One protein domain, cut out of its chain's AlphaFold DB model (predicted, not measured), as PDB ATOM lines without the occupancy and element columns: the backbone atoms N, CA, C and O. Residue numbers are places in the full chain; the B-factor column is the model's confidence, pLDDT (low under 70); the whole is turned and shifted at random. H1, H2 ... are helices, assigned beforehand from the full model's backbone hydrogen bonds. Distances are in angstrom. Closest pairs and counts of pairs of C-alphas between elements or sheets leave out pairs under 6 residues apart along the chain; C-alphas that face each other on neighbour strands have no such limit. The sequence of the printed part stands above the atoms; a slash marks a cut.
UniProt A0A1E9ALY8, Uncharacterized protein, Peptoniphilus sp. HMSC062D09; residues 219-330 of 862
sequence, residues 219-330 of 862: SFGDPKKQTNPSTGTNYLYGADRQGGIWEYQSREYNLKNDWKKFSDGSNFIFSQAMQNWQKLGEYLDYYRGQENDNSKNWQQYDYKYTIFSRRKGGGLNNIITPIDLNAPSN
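AT A GLANCE: This is residues 219 to 330 of the 862 residues of an uncharacterized protein of Peptoniphilus sp. HMSC062D09 (UniProt A0A1E9ALY8). This body has little regular structure: long loops, with one long helix, H3, along one side and short H1 near the middle. H5 is near one end of the longest axis, and loop residue 264 is at the other. The 112 printed residues include five named helices, H1 to H5 in chain order, and no named strand; the class is all helix, with 33 residues in helices. It is compact, radius of gyration of the C-alphas 14.3 A, spanning 42 by 29 by 28 A.

HOW THE PARTS SIT: Start at H3, residues 277 to 291: residues 279 to 283 alone touch H2, residues 270 to 273, closest C-alphas Leu 280 and Ala 273, 4.5 A. H1, residues 249 to 252, is close to H2 but not clearly touching, closest C-alphas Glu 252 and Phe 270, 8.0 A. H4, residues 298 to 301, is close to H3 but not clearly touching, closest C-alphas Trp 298 and Glu 291, 6.0 A. H5, residues 307 to 312, is apart from the other four. Every O i to N i+4 pair is within hydrogen-bond range in H3; H5 has 0 of 2, but 2 of 3 O i to N i+3 pairs; H1, H2 and H4 are too short for an i+4 pair.

IN THESE COORDINATES: Find C-alpha 277 at (157.241, 183.909, 102.655); H3 runs 20.2 A to C-alpha 291. H5 runs 9.3 A to C-alpha 312 at (169.571, 168.796, 128.623).

THE WHOLE: The printed part has no cut; the farthest C-alphas, Asp 264 and Leu 316, are 42.9 A apart. The link H1 to H2 is long. Look for pLDDT under 70 at residues 313 to 317.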
ATOM      1  N   SER A 219     164.370 176.803 124.802       91.44
ATOM      2  CA  SER A 219     163.603 175.570 124.579       91.44
ATOM      3  C   SER A 219     162.356 175.531 125.452       91.44
ATOM      4  O   SER A 219     162.400 175.964 126.605       91.44
ATOM      5  N   PHE A 220     161.268 174.956 124.932       91.94
ATOM      6  CA  PHE A 220     160.116 174.585 125.751       91.94
ATOM      7  C   PHE A 220     160.383 173.294 126.552       91.94
ATOM      8  O   PHE A 220     159.549 172.873 127.350       91.94
ATOM      9  N   GLY A 221     161.546 172.653 126.403       89.38
ATOM     10  CA  GLY A 221     161.855 171.396 127.077       89.38
ATOM     11  C   GLY A 221     160.857 170.293 126.710       89.38
ATOM     12  O   GLY A 221     160.276 170.297 125.628       89.38
ATOM     13  N   ASP A 222     160.645 169.331 127.611       90.19
ATOM     14  CA  ASP A 222     159.654 168.263 127.422       90.19
ATOM     15  C   ASP A 222     158.231 168.771 127.731       90.19
ATOM     16  O   ASP A 222     157.924 168.996 128.912       90.19
ATOM     17  N   PRO A 223     157.324 168.885 126.734       91.19
ATOM     18  CA  PRO A 223     155.960 169.354 126.976       91.19
ATOM     19  C   PRO A 223     155.232 168.523 128.039       91.19
ATOM     20  O   PRO A 223     154.501 169.068 128.862       91.19
ATOM     21  N   LYS A 224     155.494 167.210 128.107       92.25
ATOM     22  CA  LYS A 224     154.828 166.288 129.044       92.25
ATOM     23  C   LYS A 224     155.230 166.501 130.502       92.25
ATOM     24  O   LYS A 224     154.615 165.914 131.396       92.25
ATOM     25  N   LYS A 225     156.256 167.318 130.752       90.56
ATOM     26  CA  LYS A 225     156.690 167.739 132.090       90.56
ATOM     27  C   LYS A 225     156.186 169.130 132.470       90.56
ATOM     28  O   LYS A 225     156.357 169.520 133.621       90.56
ATOM     29  N   GLN A 226     155.569 169.862 131.542       92.00
ATOM     30  CA  GLN A 226     154.909 171.133 131.825       92.00
ATOM     31  C   GLN A 226     153.415 170.922 132.099       92.00
ATOM     32  O   GLN A 226     152.773 170.066 131.485       92.00
ATOM     33  N   THR A 227     152.852 171.729 132.998       92.25
ATOM     34  CA  THR A 227     151.422 171.725 133.332       92.25
ATOM     35  C   THR A 227     150.683 172.764 132.497       92.25
ATOM     36  O   THR A 227     151.042 173.938 132.510       92.25
ATOM     37  N   ASN A 228     149.624 172.345 131.804       90.00
ATOM     38  CA  ASN A 228     148.738 173.246 131.081       90.00
ATOM     39  C   ASN A 228     147.922 174.077 132.090       90.00
ATOM     40  O   ASN A 228     147.132 173.505 132.848       90.00
ATOM     41  N   PRO A 229     148.050 175.416 132.090       87.88
ATOM     42  CA  PRO A 229     147.379 176.268 133.069       87.88
ATOM     43  C   PRO A 229     145.850 176.288 132.914       87.88
ATOM     44  O   PRO A 229     145.148 176.625 133.861       87.88
ATOM     45  N   SER A 230     145.321 175.915 131.745       86.50
ATOM     46  CA  SER A 230     143.877 175.904 131.473       86.50
ATOM     47  C   SER A 230     143.186 174.624 131.944       86.50
ATOM     48  O   SER A 230     142.006 174.655 132.277       86.50
ATOM     49  N   THR A 231     143.895 173.489 131.953       89.12
ATOM     50  CA  THR A 231     143.324 172.177 132.316       89.12
ATOM     51  C   THR A 231     143.855 171.627 133.638       89.12
ATOM     52  O   THR A 231     143.267 170.696 134.181       89.12
ATOM     53  N   GLY A 232     144.967 172.161 134.153       90.56
ATOM     54  CA  GLY A 232     145.643 171.659 135.356       90.56
ATOM     55  C   GLY A 232     146.356 170.313 135.166       90.56
ATOM     56  O   GLY A 232     146.850 169.741 136.133       90.56
ATOM     57  N   THR A 233     146.419 169.796 133.936       91.56
ATOM     58  CA  THR A 233     147.069 168.523 133.582       91.56
ATOM     59  C   THR A 233     148.315 168.770 132.743       91.56
ATOM     60  O   THR A 233     148.448 169.821 132.121       91.56
ATOM     61  N   ASN A 234     149.221 167.797 132.661       92.12
ATOM     62  CA  ASN A 234     150.378 167.920 131.773       92.12
ATOM     63  C   ASN A 234     149.959 167.969 130.297       92.12
ATOM     64  O   ASN A 234     148.915 167.424 129.923       92.12
ATOM     65  N   TYR A 235     150.780 168.599 129.454       93.06
ATOM     66  CA  TYR A 235     150.578 168.545 128.006       93.06
ATOM     67  C   TYR A 235     150.767 167.119 127.467       93.06
ATOM     68  O   TYR A 235     151.525 166.318 128.017       93.06
ATOM     69  N   LEU A 236     150.049 166.784 126.392       90.75
ATOM     70  CA  LEU A 236     149.929 165.404 125.904       90.75
ATOM     71  C   LEU A 236     150.851 165.100 124.718       90.75
ATOM     72  O   LEU A 236     151.273 163.953 124.542       90.75
ATOM     73  N   TYR A 237     151.173 166.112 123.909       90.06
ATOM     74  CA  TYR A 237     151.810 165.931 122.608       90.06
ATOM     75  C   TYR A 237     153.228 166.508 122.574       90.06
ATOM     76  O   TYR A 237     153.524 167.523 123.199       90.06
ATOM     77  N   GLY A 238     154.116 165.858 121.818       85.12
ATOM     78  CA  GLY A 238     155.507 166.281 121.646       85.12
ATOM     79  C   GLY A 238     156.522 165.536 122.518       85.12
ATOM     80  O   GLY A 238     156.199 164.593 123.249       85.12
ATOM     81  N   ALA A 239     157.777 165.945 122.366       85.56
ATOM     82  CA  ALA A 239     158.949 165.473 123.093       85.56
ATOM     83  C   ALA A 239     159.929 166.645 123.224       85.56
ATOM     84  O   ALA A 239     159.812 167.608 122.469       85.56
ATOM     85  N   ASP A 240     160.896 166.544 124.134       87.25
ATOM     86  CA  ASP A 240     161.952 167.551 124.281       87.25
ATOM     87  C   ASP A 240     162.696 167.760 122.952       87.25
ATOM     88  O   ASP A 240     163.385 166.862 122.459       87.25
ATOM     89  N   ARG A 241     162.511 168.943 122.352       85.88
ATOM     90  CA  ARG A 241     163.152 169.334 121.089       85.88
ATOM     91  C   ARG A 241     164.472 170.075 121.310       85.88
ATOM     92  O   ARG A 241     165.146 170.372 120.326       85.88
ATOM     93  N   GLN A 242     164.875 170.307 122.563       85.00
ATOM     94  CA  GLN A 242     166.185 170.821 122.973       85.00
ATOM     95  C   GLN A 242     166.612 172.139 122.304       85.00
ATOM     96  O   GLN A 242     167.807 172.374 122.114       85.00
ATOM     97  N   GLY A 243     165.657 172.998 121.937       84.62
ATOM     98  CA  GLY A 243     165.931 174.239 121.210       84.62
ATOM     99  C   GLY A 243     166.339 173.985 119.761       84.62
ATOM    100  O   GLY A 243     167.133 174.720 119.187       84.62
ATOM    101  N   GLY A 244     165.862 172.893 119.167       87.62
ATOM    102  CA  GLY A 244     166.090 172.559 117.766       87.62
ATOM    103  C   GLY A 244     165.093 173.229 116.817       87.62
ATOM    104  O   GLY A 244     164.147 173.901 117.225       87.62
ATOM    105  N   ILE A 245     165.278 172.975 115.522       87.75
ATOM    106  CA  ILE A 245     164.450 173.536 114.441       87.75
ATOM    107  C   ILE A 245     162.959 173.148 114.531       87.75
ATOM    108  O   ILE A 245     162.092 173.888 114.088       87.75
ATOM    109  N   TRP A 246     162.639 172.022 115.177       90.50
ATOM    110  CA  TRP A 246     161.267 171.513 115.337       90.50
ATOM    111  C   TRP A 246     160.569 171.969 116.630       90.50
ATOM    112  O   TRP A 246     159.467 171.510 116.926       90.50
ATOM    113  N   GLU A 247     161.197 172.836 117.429       89.69
ATOM    114  CA  GLU A 247     160.692 173.270 118.743       89.69
ATOM    115  C   GLU A 247     159.320 173.972 118.664       89.69
ATOM    116  O   GLU A 247     158.509 173.837 119.578       89.69
ATOM    117  N   TYR A 248     159.003 174.640 117.550       92.69
ATOM    118  CA  TYR A 248     157.702 175.293 117.330       92.69
ATOM    119  C   TYR A 248     156.505 174.327 117.453       92.69
ATOM    120  O   TYR A 248     155.409 174.732 117.850       92.69
ATOM    121  N   GLN A 249     156.709 173.034 117.168       94.19
ATOM    122  CA  GLN A 249     155.670 172.004 117.245       94.19
ATOM    123  C   GLN A 249     155.120 171.835 118.665       94.19
ATOM    124  O   GLN A 249     153.946 171.507 118.832       94.19
ATOM    125  N   SER A 250     155.939 172.086 119.693       92.94
ATOM    126  CA  SER A 250     155.508 172.026 121.094       92.94
ATOM    127  C   SER A 250     154.348 172.986 121.363       92.94
ATOM    128  O   SER A 250     153.436 172.634 122.109       92.94
ATOM    129  N   ARG A 251     154.342 174.155 120.710       93.62
ATOM    130  CA  ARG A 251     153.255 175.137 120.784       93.62
ATOM    131  C   ARG A 251     152.061 174.707 119.927       93.62
ATOM    132  O   ARG A 251     150.947 174.632 120.435       93.62
ATOM    133  N   GLU A 252     152.290 174.350 118.662       95.00
ATOM    134  CA  GLU A 252     151.209 174.019 117.712       95.00
ATOM    135  C   GLU A 252     150.411 172.761 118.071       95.00
ATOM    136  O   GLU A 252     149.214 172.698 117.803       95.00
ATOM    137  N   TYR A 253     151.054 171.741 118.646       94.94
ATOM    138  CA  TYR A 253     150.387 170.472 118.961       94.94
ATOM    139  C   TYR A 253     149.614 170.507 120.277       94.94
ATOM    140  O   TYR A 253     148.783 169.636 120.522       94.94
ATOM    141  N   ASN A 254     149.896 171.486 121.137       94.38
ATOM    142  CA  ASN A 254     149.363 171.528 122.496       94.38
ATOM    143  C   ASN A 254     148.428 172.709 122.766       94.38
ATOM    144  O   ASN A 254     147.718 172.690 123.773       94.38
ATOM    145  N   LEU A 255     148.409 173.721 121.895       92.94
ATOM    146  CA  LEU A 255     147.537 174.886 122.012       92.94
ATOM    147  C   LEU A 255     146.479 174.895 120.903       92.94
ATOM    148  O   LEU A 255     146.645 174.300 119.840       92.94
ATOM    149  N   LYS A 256     145.356 175.570 121.164       92.31
ATOM    150  CA  LYS A 256     144.340 175.806 120.135       92.31
ATOM    151  C   LYS A 256     144.889 176.797 119.117       92.31
ATOM    152  O   LYS A 256     145.333 177.869 119.503       92.31
ATOM    153  N   ASN A 257     144.821 176.449 117.835       93.25
ATOM    154  CA  ASN A 257     145.443 177.215 116.749       93.25
ATOM    155  C   ASN A 257     144.486 178.199 116.046       93.25
ATOM    156  O   ASN A 257     144.889 178.871 115.104       93.25
ATOM    157  N   ASP A 258     143.228 178.294 116.483       92.81
ATOM    158  CA  ASP A 258     142.185 179.164 115.919       92.81
ATOM    159  C   ASP A 258     142.106 180.556 116.574       92.81
ATOM    160  O   ASP A 258     141.271 181.369 116.184       92.81
ATOM    161  N   TRP A 259     142.995 180.850 117.529       93.75
ATOM    162  CA  TRP A 259     143.077 182.125 118.256       93.75
ATOM    163  C   TRP A 259     143.349 183.340 117.353       93.75
ATOM    164  O   TRP A 259     142.957 184.457 117.689       93.75
ATOM    165  N   LYS A 260     144.014 183.122 116.213       95.25
ATOM    166  CA  LYS A 260     144.281 184.120 115.173       95.25
ATOM    167  C   LYS A 260     144.356 183.436 113.808       95.25
ATOM    168  O   LYS A 260     144.754 182.275 113.700       95.25
ATOM    169  N   LYS A 261     143.965 184.163 112.760       96.75
ATOM    170  CA  LYS A 261     143.955 183.702 111.367       96.75
ATOM    171  C   LYS A 261     144.789 184.622 110.483       96.75
ATOM    172  O   LYS A 261     144.834 185.821 110.743       96.75
ATOM    173  N   PHE A 262     145.392 184.055 109.443       96.69
ATOM    174  CA  PHE A 262     145.886 184.818 108.297       96.69
ATOM    175  C   PHE A 262     144.715 185.323 107.443       96.69
ATOM    176  O   PHE A 262     143.570 184.887 107.607       96.69
ATOM    177  N   SER A 263     145.004 186.221 106.503       92.69
ATOM    178  CA  SER A 263     144.009 186.810 105.592       92.69
ATOM    179  C   SER A 263     143.250 185.786 104.737       92.69
ATOM    180  O   SER A 263     142.102 186.027 104.375       92.69
ATOM    181  N   ASP A 264     143.843 184.623 104.464       93.75
ATOM    182  CA  ASP A 264     143.214 183.522 103.727       93.75
ATOM    183  C   ASP A 264     142.433 182.537 104.621       93.75
ATOM    184  O   ASP A 264     141.949 181.505 104.157       93.75
ATOM    185  N   GLY A 265     142.304 182.840 105.916       95.19
ATOM    186  CA  GLY A 265     141.566 182.035 106.888       95.19
ATOM    187  C   GLY A 265     142.345 180.854 107.479       95.19
ATOM    188  O   GLY A 265     141.812 180.161 108.364       95.19
ATOM    189  N   SER A 266     143.595 180.617 107.058       96.62
ATOM    190  CA  SER A 266     144.445 179.596 107.675       96.62
ATOM    191  C   SER A 266     144.890 180.016 109.086       96.62
ATOM    192  O   SER A 266     144.877 181.195 109.445       96.62
ATOM    193  N   ASN A 267     145.200 179.041 109.946       97.44
ATOM    194  CA  ASN A 267     145.595 179.304 111.335       97.44
ATOM    195  C   ASN A 267     146.931 180.058 111.401       97.44
ATOM    196  O   ASN A 267     147.855 179.712 110.666       97.44
ATOM    197  N   PHE A 268     147.053 181.018 112.322       97.12
ATOM    198  CA  PHE A 268     148.269 181.809 112.537       97.12
ATOM    199  C   PHE A 268     149.338 181.013 113.306       97.12
ATOM    200  O   PHE A 268     149.591 181.230 114.491       97.12
ATOM    201  N   ILE A 269     149.925 180.023 112.634       96.88
ATOM    202  CA  ILE A 269     150.936 179.110 113.178       96.88
ATOM    203  C   ILE A 269     152.116 178.964 112.213       96.88
ATOM    204  O   ILE A 269     151.971 179.199 111.013       96.88
ATOM    205  N   PHE A 270     153.276 178.556 112.730       96.38
ATOM    206  CA  PHE A 270     154.535 178.486 111.985       96.38
ATOM    207  C   PHE A 270     154.432 177.556 110.769       96.38
ATOM    208  O   PHE A 270     154.835 177.930 109.671       96.38
ATOM    209  N   SER A 271     153.818 176.378 110.922       95.31
ATOM    210  CA  SER A 271     153.646 175.412 109.824       95.31
ATOM    211  C   SER A 271     152.798 175.931 108.657       95.31
ATOM    212  O   SER A 271     152.964 175.469 107.530       95.31
ATOM    213  N   GLN A 272     151.899 176.888 108.905       96.75
ATOM    214  CA  GLN A 272     151.125 177.570 107.860       96.75
ATOM    215  C   GLN A 272     151.867 178.795 107.315       96.75
ATOM    216  O   GLN A 272     151.761 179.093 106.128       96.75
ATOM    217  N   ALA A 273     152.629 179.486 108.165       96.81
ATOM    218  CA  ALA A 273     153.456 180.623 107.781       96.81
ATOM    219  C   ALA A 273     154.562 180.212 106.792       96.81
ATOM    220  O   ALA A 273     154.777 180.882 105.792       96.81
ATOM    221  N   MET A 274     155.190 179.054 107.011       95.00
ATOM    222  CA  MET A 274     156.245 178.495 106.152       95.00
ATOM    223  C   MET A 274     155.773 178.010 104.771       95.00
ATOM    224  O   MET A 274     156.587 177.516 104.004       95.00
ATOM    225  N   GLN A 275     154.484 178.124 104.432       94.69
ATOM    226  CA  GLN A 275     153.990 177.812 103.080       94.69
ATOM    227  C   GLN A 275     154.137 178.987 102.107       94.69
ATOM    228  O   GLN A 275     153.924 178.826 100.907       94.69
ATOM    229  N   ASN A 276     154.408 180.185 102.629       95.00
ATOM    230  CA  ASN A 276     154.443 181.414 101.858       95.00
ATOM    231  C   ASN A 276     155.263 182.471 102.609       95.00
ATOM    232  O   ASN A 276     154.907 182.866 103.720       95.00
ATOM    233  N   TRP A 277     156.333 182.969 101.999       96.56
ATOM    234  CA  TRP A 277     157.241 183.909 102.655       96.56
ATOM    235  C   TRP A 277     156.579 185.223 103.111       96.56
ATOM    236  O   TRP A 277     157.015 185.808 104.103       96.56
ATOM    237  N   GLN A 278     155.503 185.688 102.459       95.31
ATOM    238  CA  GLN A 278     154.759 186.865 102.926       95.31
ATOM    239  C   GLN A 278     154.000 186.577 104.229       95.31
ATOM    240  O   GLN A 278     154.028 187.395 105.150       95.31
ATOM    241  N   LYS A 279     153.377 185.395 104.351       96.31
ATOM    242  CA  LYS A 279     152.778 184.940 105.618       96.31
ATOM    243  C   LYS A 279     153.827 184.763 106.703       96.31
ATOM    244  O   LYS A 279     153.567 185.102 107.856       96.31
ATOM    245  N   LEU A 280     155.001 184.241 106.346       97.88
ATOM    246  CA  LEU A 280     156.129 184.154 107.267       97.88
ATOM    247  C   LEU A 280     156.520 185.535 107.796       97.88
ATOM    248  O   LEU A 280     156.737 185.669 108.994       97.88
ATOM    249  N   GLY A 281     156.519 186.565 106.948       97.56
ATOM    250  CA  GLY A 281     156.730 187.945 107.377       97.56
ATOM    251  C   GLY A 281     155.714 188.423 108.412       97.56
ATOM    252  O   GLY A 281     156.110 188.839 109.499       97.56
ATOM    253  N   GLU A 282     154.414 188.282 108.130       97.62
ATOM    254  CA  GLU A 282     153.349 188.657 109.079       97.62
ATOM    255  C   GLU A 282     153.486 187.906 110.418       97.62
ATOM    256  O   GLU A 282     153.306 188.468 111.503       97.62
ATOM    257  N   TYR A 283     153.832 186.622 110.339       98.19
ATOM    258  CA  TYR A 283     154.079 185.770 111.491       98.19
ATOM    259  C   TYR A 283     155.283 186.244 112.318       98.19
ATOM    260  O   TYR A 283     155.166 186.392 113.538       98.19
ATOM    261  N   LEU A 284     156.424 186.517 111.681       98.06
ATOM    262  CA  LEU A 284     157.634 186.968 112.367       98.06
ATOM    263  C   LEU A 284     157.454 188.366 112.966       98.06
ATOM    264  O   LEU A 284     157.888 188.584 114.092       98.06
ATOM    265  N   ASP A 285     156.743 189.278 112.301       97.94
ATOM    266  CA  ASP A 285     156.446 190.610 112.844       97.94
ATOM    267  C   ASP A 285     155.623 190.538 114.136       97.94
ATOM    268  O   ASP A 285     155.896 191.259 115.101       97.94
ATOM    269  N   TYR A 286     154.659 189.615 114.203       97.69
ATOM    270  CA  TYR A 286     153.907 189.373 115.431       97.69
ATOM    271  C   TYR A 286     154.816 188.924 116.583       97.69
ATOM    272  O   TYR A 286     154.761 189.503 117.672       97.69
ATOM    273  N   TYR A 287     155.662 187.913 116.356       97.44
ATOM    274  CA  TYR A 287     156.555 187.393 117.397       97.44
ATOM    275  C   TYR A 287     157.719 188.332 117.715       97.44
ATOM    276  O   TYR A 287     158.198 188.310 118.846       97.44
ATOM    277  N   ARG A 288     158.105 189.222 116.796       97.56
ATOM    278  CA  ARG A 288     159.041 190.325 117.054       97.56
ATOM    279  C   ARG A 288     158.433 191.303 118.053       97.56
ATOM    280  O   ARG A 288     159.098 191.706 119.004       97.56
ATOM    281  N   GLY A 289     157.143 191.609 117.900       97.38
ATOM    282  CA  GLY A 289     156.375 192.365 118.889       97.38
ATOM    283  C   GLY A 289     156.329 191.678 120.258       97.38
ATOM    284  O   GLY A 289     156.524 192.341 121.272       97.38
ATOM    285  N   GLN A 290     156.135 190.354 120.292       96.88
ATOM    286  CA  GLN A 290     156.143 189.603 121.552       96.88
ATOM    287  C   GLN A 290     157.530 189.582 122.207       96.88
ATOM    288  O   GLN A 290     157.632 189.839 123.400       96.88
ATOM    289  N   GLU A 291     158.595 189.310 121.450       95.69
ATOM    290  CA  GLU A 291     159.978 189.256 121.947       95.69
ATOM    291  C   GLU A 291     160.441 190.593 122.550       95.69
ATOM    292  O   GLU A 291     161.238 190.601 123.491       95.69
ATOM    293  N   ASN A 292     159.906 191.708 122.045       94.81
ATOM    294  CA  ASN A 292     160.189 193.060 122.525       94.81
ATOM    295  C   ASN A 292     159.250 193.530 123.659       94.81
ATOM    296  O   ASN A 292     159.424 194.636 124.176       94.81
ATOM    297  N   ASP A 293     158.265 192.724 124.073       94.00
ATOM    298  CA  ASP A 293     157.390 193.053 125.202       94.00
ATOM    299  C   ASP A 293     158.129 192.871 126.541       94.00
ATOM    300  O   ASP A 293     158.243 191.772 127.102       94.00
ATOM    301  N   ASN A 294     158.593 193.995 127.093       89.62
ATOM    302  CA  ASN A 294     159.298 194.054 128.374       89.62
ATOM    303  C   ASN A 294     158.484 193.492 129.553       89.62
ATOM    304  O   ASN A 294     159.078 193.067 130.544       89.62
ATOM    305  N   SER A 295     157.148 193.463 129.473       91.94
ATOM    306  CA  SER A 295     156.305 192.903 130.539       91.94
ATOM    307  C   SER A 295     156.390 191.376 130.625       91.94
ATOM    308  O   SER A 295     156.124 190.798 131.680       91.94
ATOM    309  N   LYS A 296     156.775 190.716 129.525       91.31
ATOM    310  CA  LYS A 296     156.933 189.259 129.443       91.31
ATOM    311  C   LYS A 296     158.359 188.809 129.715       91.31
ATOM    312  O   LYS A 296     158.556 187.736 130.282       91.31
ATOM    313  N   ASN A 297     159.341 189.630 129.331       92.81
ATOM    314  CA  ASN A 297     160.763 189.354 129.520       92.81
ATOM    315  C   ASN A 297     161.167 187.971 128.960       92.81
ATOM    316  O   ASN A 297     161.772 187.154 129.654       92.81
ATOM    317  N   TRP A 298     160.801 187.663 127.710       94.69
ATOM    318  CA  TRP A 298     161.060 186.344 127.108       94.69
ATOM    319  C   TRP A 298     162.550 185.998 127.001       94.69
ATOM    320  O   TRP A 298     162.929 184.831 127.106       94.69
ATOM    321  N   GLN A 299     163.408 187.010 126.880       93.00
ATOM    322  CA  GLN A 299     164.863 186.858 126.793       93.00
ATOM    323  C   GLN A 299     165.487 186.216 128.042       93.00
ATOM    324  O   GLN A 299     166.579 185.653 127.948       93.00
ATOM    325  N   GLN A 300     164.799 186.233 129.193       93.38
ATOM    326  CA  GLN A 300     165.247 185.538 130.407       93.38
ATOM    327  C   GLN A 300     165.357 184.016 130.223       93.38
ATOM    328  O   GLN A 300     166.050 183.351 130.992       93.38
ATOM    329  N   TYR A 301     164.662 183.463 129.222       93.19
ATOM    330  CA  TYR A 301     164.681 182.036 128.916       93.19
ATOM    331  C   TYR A 301     165.810 181.629 127.964       93.19
ATOM    332  O   TYR A 301     165.983 180.442 127.687       93.19
ATOM    333  N   ASP A 302     166.591 182.591 127.470       93.31
ATOM    334  CA  ASP A 302     167.765 182.295 126.661       93.31
ATOM    335  C   ASP A 302     168.887 181.721 127.517       93.31
ATOM    336  O   ASP A 302     169.209 182.219 128.597       93.31
ATOM    337  N   TYR A 303     169.579 180.730 126.975       91.38
ATOM    338  CA  TYR A 303     170.793 180.202 127.571       91.38
ATOM    339  C   TYR A 303     171.867 179.973 126.513       91.38
ATOM    340  O   TYR A 303     171.597 179.736 125.334       91.38
ATOM    341  N   LYS A 304     173.126 180.028 126.957       91.88
ATOM    342  CA  LYS A 304     174.277 179.781 126.091       91.88
ATOM    343  C   LYS A 304     174.236 178.352 125.544       91.88
ATOM    344  O   LYS A 304     174.096 177.368 126.286       91.88
ATOM    345  N   TYR A 305     174.393 178.227 124.236       89.50
ATOM    346  CA  TYR A 305     174.464 176.945 123.563       89.50
ATOM    347  C   TYR A 305     175.854 176.321 123.743       89.50
ATOM    348  O   TYR A 305     176.889 176.917 123.455       89.50
ATOM    349  N   THR A 306     175.874 175.095 124.257       84.50
ATOM    350  CA  THR A 306     177.058 174.281 124.542       84.50
ATOM    351  C   THR A 306     176.713 172.815 124.274       84.50
ATOM    352  O   THR A 306     175.541 172.436 124.240       84.50
ATOM    353  N   ILE A 307     177.721 171.944 124.159       73.31
ATOM    354  CA  ILE A 307     177.499 170.490 124.020       73.31
ATOM    355  C   ILE A 307     176.645 169.933 125.176       73.31
ATOM    356  O   ILE A 307     175.839 169.023 124.971       73.31
ATOM    357  N   PHE A 308     176.789 170.492 126.381       75.06
ATOM    358  CA  PHE A 308     176.014 170.091 127.554       75.06
ATOM    359  C   PHE A 308     174.577 170.610 127.512       75.06
ATOM    360  O   PHE A 308     173.657 169.841 127.787       75.06
ATOM    361  N   SER A 309     174.370 171.881 127.150       77.56
ATOM    362  CA  SER A 309     173.024 172.462 127.098       77.56
ATOM    363  C   SER A 309     172.172 171.869 125.980       77.56
ATOM    364  O   SER A 309     170.984 171.645 126.203       77.56
ATOM    365  N   ARG A 310     172.791 171.470 124.861       73.69
ATOM    366  CA  ARG A 310     172.142 170.675 123.809       73.69
ATOM    367  C   ARG A 310     171.504 169.397 124.356       73.69
ATOM    368  O   ARG A 310     170.399 169.073 123.973       73.69
ATOM    369  N   ARG A 311     172.176 168.653 125.245       72.56
ATOM    370  CA  ARG A 311     171.684 167.346 125.733       72.56
ATOM    371  C   ARG A 311     170.615 167.439 126.828       72.56
ATOM    372  O   ARG A 311     170.065 166.401 127.189       72.56
ATOM    373  N   LYS A 312     170.381 168.623 127.405       70.88
ATOM    374  CA  LYS A 312     169.571 168.796 128.623       70.88
ATOM    375  C   LYS A 312     168.304 169.650 128.471       70.88
ATOM    376  O   LYS A 312     167.607 169.756 129.466       70.88
ATOM    377  N   GLY A 313     168.012 170.230 127.298       61.38
ATOM    378  CA  GLY A 313     166.763 170.980 127.050       61.38
ATOM    379  C   GLY A 313     166.481 172.059 128.109       61.38
ATOM    380  O   GLY A 313     165.600 171.892 128.945       61.38
ATOM    381  N   GLY A 314     167.283 173.132 128.120       63.59
ATOM    382  CA  GLY A 314     167.257 174.176 129.165       63.59
ATOM    383  C   GLY A 314     168.611 174.486 129.820       63.59
ATOM    384  O   GLY A 314     168.706 175.235 130.794       63.59
ATOM    385  N   GLY A 315     169.698 173.899 129.316       62.88
ATOM    386  CA  GLY A 315     171.040 174.162 129.833       62.88
ATOM    387  C   GLY A 315     171.331 173.576 131.214       62.88
ATOM    388  O   GLY A 315     170.612 172.723 131.725       62.88
ATOM    389  N   LEU A 316     172.446 174.002 131.818       60.44
ATOM    390  CA  LEU A 316     172.860 173.534 133.150       60.44
ATOM    391  C   LEU A 316     171.878 173.954 134.254       60.44
ATOM    392  O   LEU A 316     171.780 173.263 135.264       60.44
ATOM    393  N   ASN A 317     171.134 175.038 134.022       69.81
ATOM    394  CA  ASN A 317     170.233 175.660 134.988       69.81
ATOM    395  C   ASN A 317     168.756 175.282 134.774       69.81
ATOM    396  O   ASN A 317     167.902 175.814 135.473       69.81
ATOM    397  N   ASN A 318     168.451 174.381 133.827       77.38
ATOM    398  CA  ASN A 318     167.087 173.932 133.517       77.38
ATOM    399  C   ASN A 318     166.112 175.097 133.226       77.38
ATOM    400  O   ASN A 318     164.978 175.116 133.701       77.38
ATOM    401  N   ILE A 319     166.588 176.088 132.469       86.88
ATOM    402  CA  ILE A 319     165.826 177.263 132.039       86.88
ATOM    403  C   ILE A 319     164.903 176.829 130.898       86.88
ATOM    404  O   ILE A 319     165.372 176.539 129.800       86.88
ATOM    405  N   ILE A 320     163.600 176.756 131.169       89.50
ATOM    406  CA  ILE A 320     162.592 176.267 130.224       89.50
ATOM    407  C   ILE A 320     161.581 177.378 129.947       89.50
ATOM    408  O   ILE A 320     161.013 177.954 130.875       89.50
ATOM    409  N   THR A 321     161.345 177.659 128.667       92.25
ATOM    410  CA  THR A 321     160.295 178.576 128.223       92.25
ATOM    411  C   THR A 321     158.922 177.928 128.461       92.25
ATOM    412  O   THR A 321     158.733 176.757 128.114       92.25
ATOM    413  N   PRO A 322     157.942 178.639 129.043       92.38
ATOM    414  CA  PRO A 322     156.591 178.105 129.177       92.38
ATOM    415  C   PRO A 322     155.927 177.959 127.801       92.38
ATOM    416  O   PRO A 322     156.115 178.804 126.924       92.38
ATOM    417  N   ILE A 323     155.139 176.898 127.610       92.94
ATOM    418  CA  ILE A 323     154.329 176.733 126.395       92.94
ATOM    419  C   ILE A 323     153.155 177.720 126.447       92.94
ATOM    420  O   ILE A 323     152.174 177.505 127.156       92.94
ATOM    421  N   ASP A 324     153.259 178.798 125.673       92.75
ATOM    422  CA  ASP A 324     152.283 179.890 125.605       92.75
ATOM    423  C   ASP A 324     152.066 180.334 124.147       92.75
ATOM    424  O   ASP A 324     152.955 180.176 123.307       92.75
ATOM    425  N   LEU A 325     150.883 180.882 123.836       92.38
ATOM    426  CA  LEU A 325     150.548 181.370 122.490       92.38
ATOM    427  C   LEU A 325     151.471 182.507 122.035       92.38
ATOM    428  O   LEU A 325     151.771 182.617 120.851       92.38
ATOM    429  N   ASN A 326     151.926 183.331 122.976       94.12
ATOM    430  CA  ASN A 326     152.724 184.520 122.716       94.12
ATOM    431  C   ASN A 326     154.217 184.298 122.945       94.12
ATOM    432  O   ASN A 326     155.000 185.187 122.628       94.12
ATOM    433  N   ALA A 327     154.627 183.144 123.476       94.75
ATOM    434  CA  ALA A 327     156.036 182.837 123.676       94.75
ATOM    435  C   ALA A 327     156.735 182.630 122.319       94.75
ATOM    436  O   ALA A 327     156.393 181.678 121.598       94.75
ATOM    437  N   PRO A 328     157.738 183.461 121.967       95.38
ATOM    438  CA  PRO A 328     158.562 183.223 120.793       95.38
ATOM    439  C   PRO A 328     159.354 181.937 121.002       95.38
ATOM    440  O   PRO A 328     160.120 181.797 121.963       95.38
ATOM    441  N   SER A 329     159.146 180.980 120.104       93.75
ATOM    442  CA  SER A 329     159.906 179.741 120.085       93.75
ATOM    443  C   SER A 329     161.323 180.009 119.591       93.75
ATOM    444  O   SER A 329     161.652 181.067 119.056       93.75
ATOM    445  N   ASN A 330     162.188 179.021 119.759       93.38
ATOM    446  CA  ASN A 330     163.588 179.157 119.398       93.38
ATOM    447  C   ASN A 330     163.827 179.464 117.905       93.38
ATOM    448  O   ASN A 330     164.673 180.295 117.581       93.38
TER     449      ASN A 330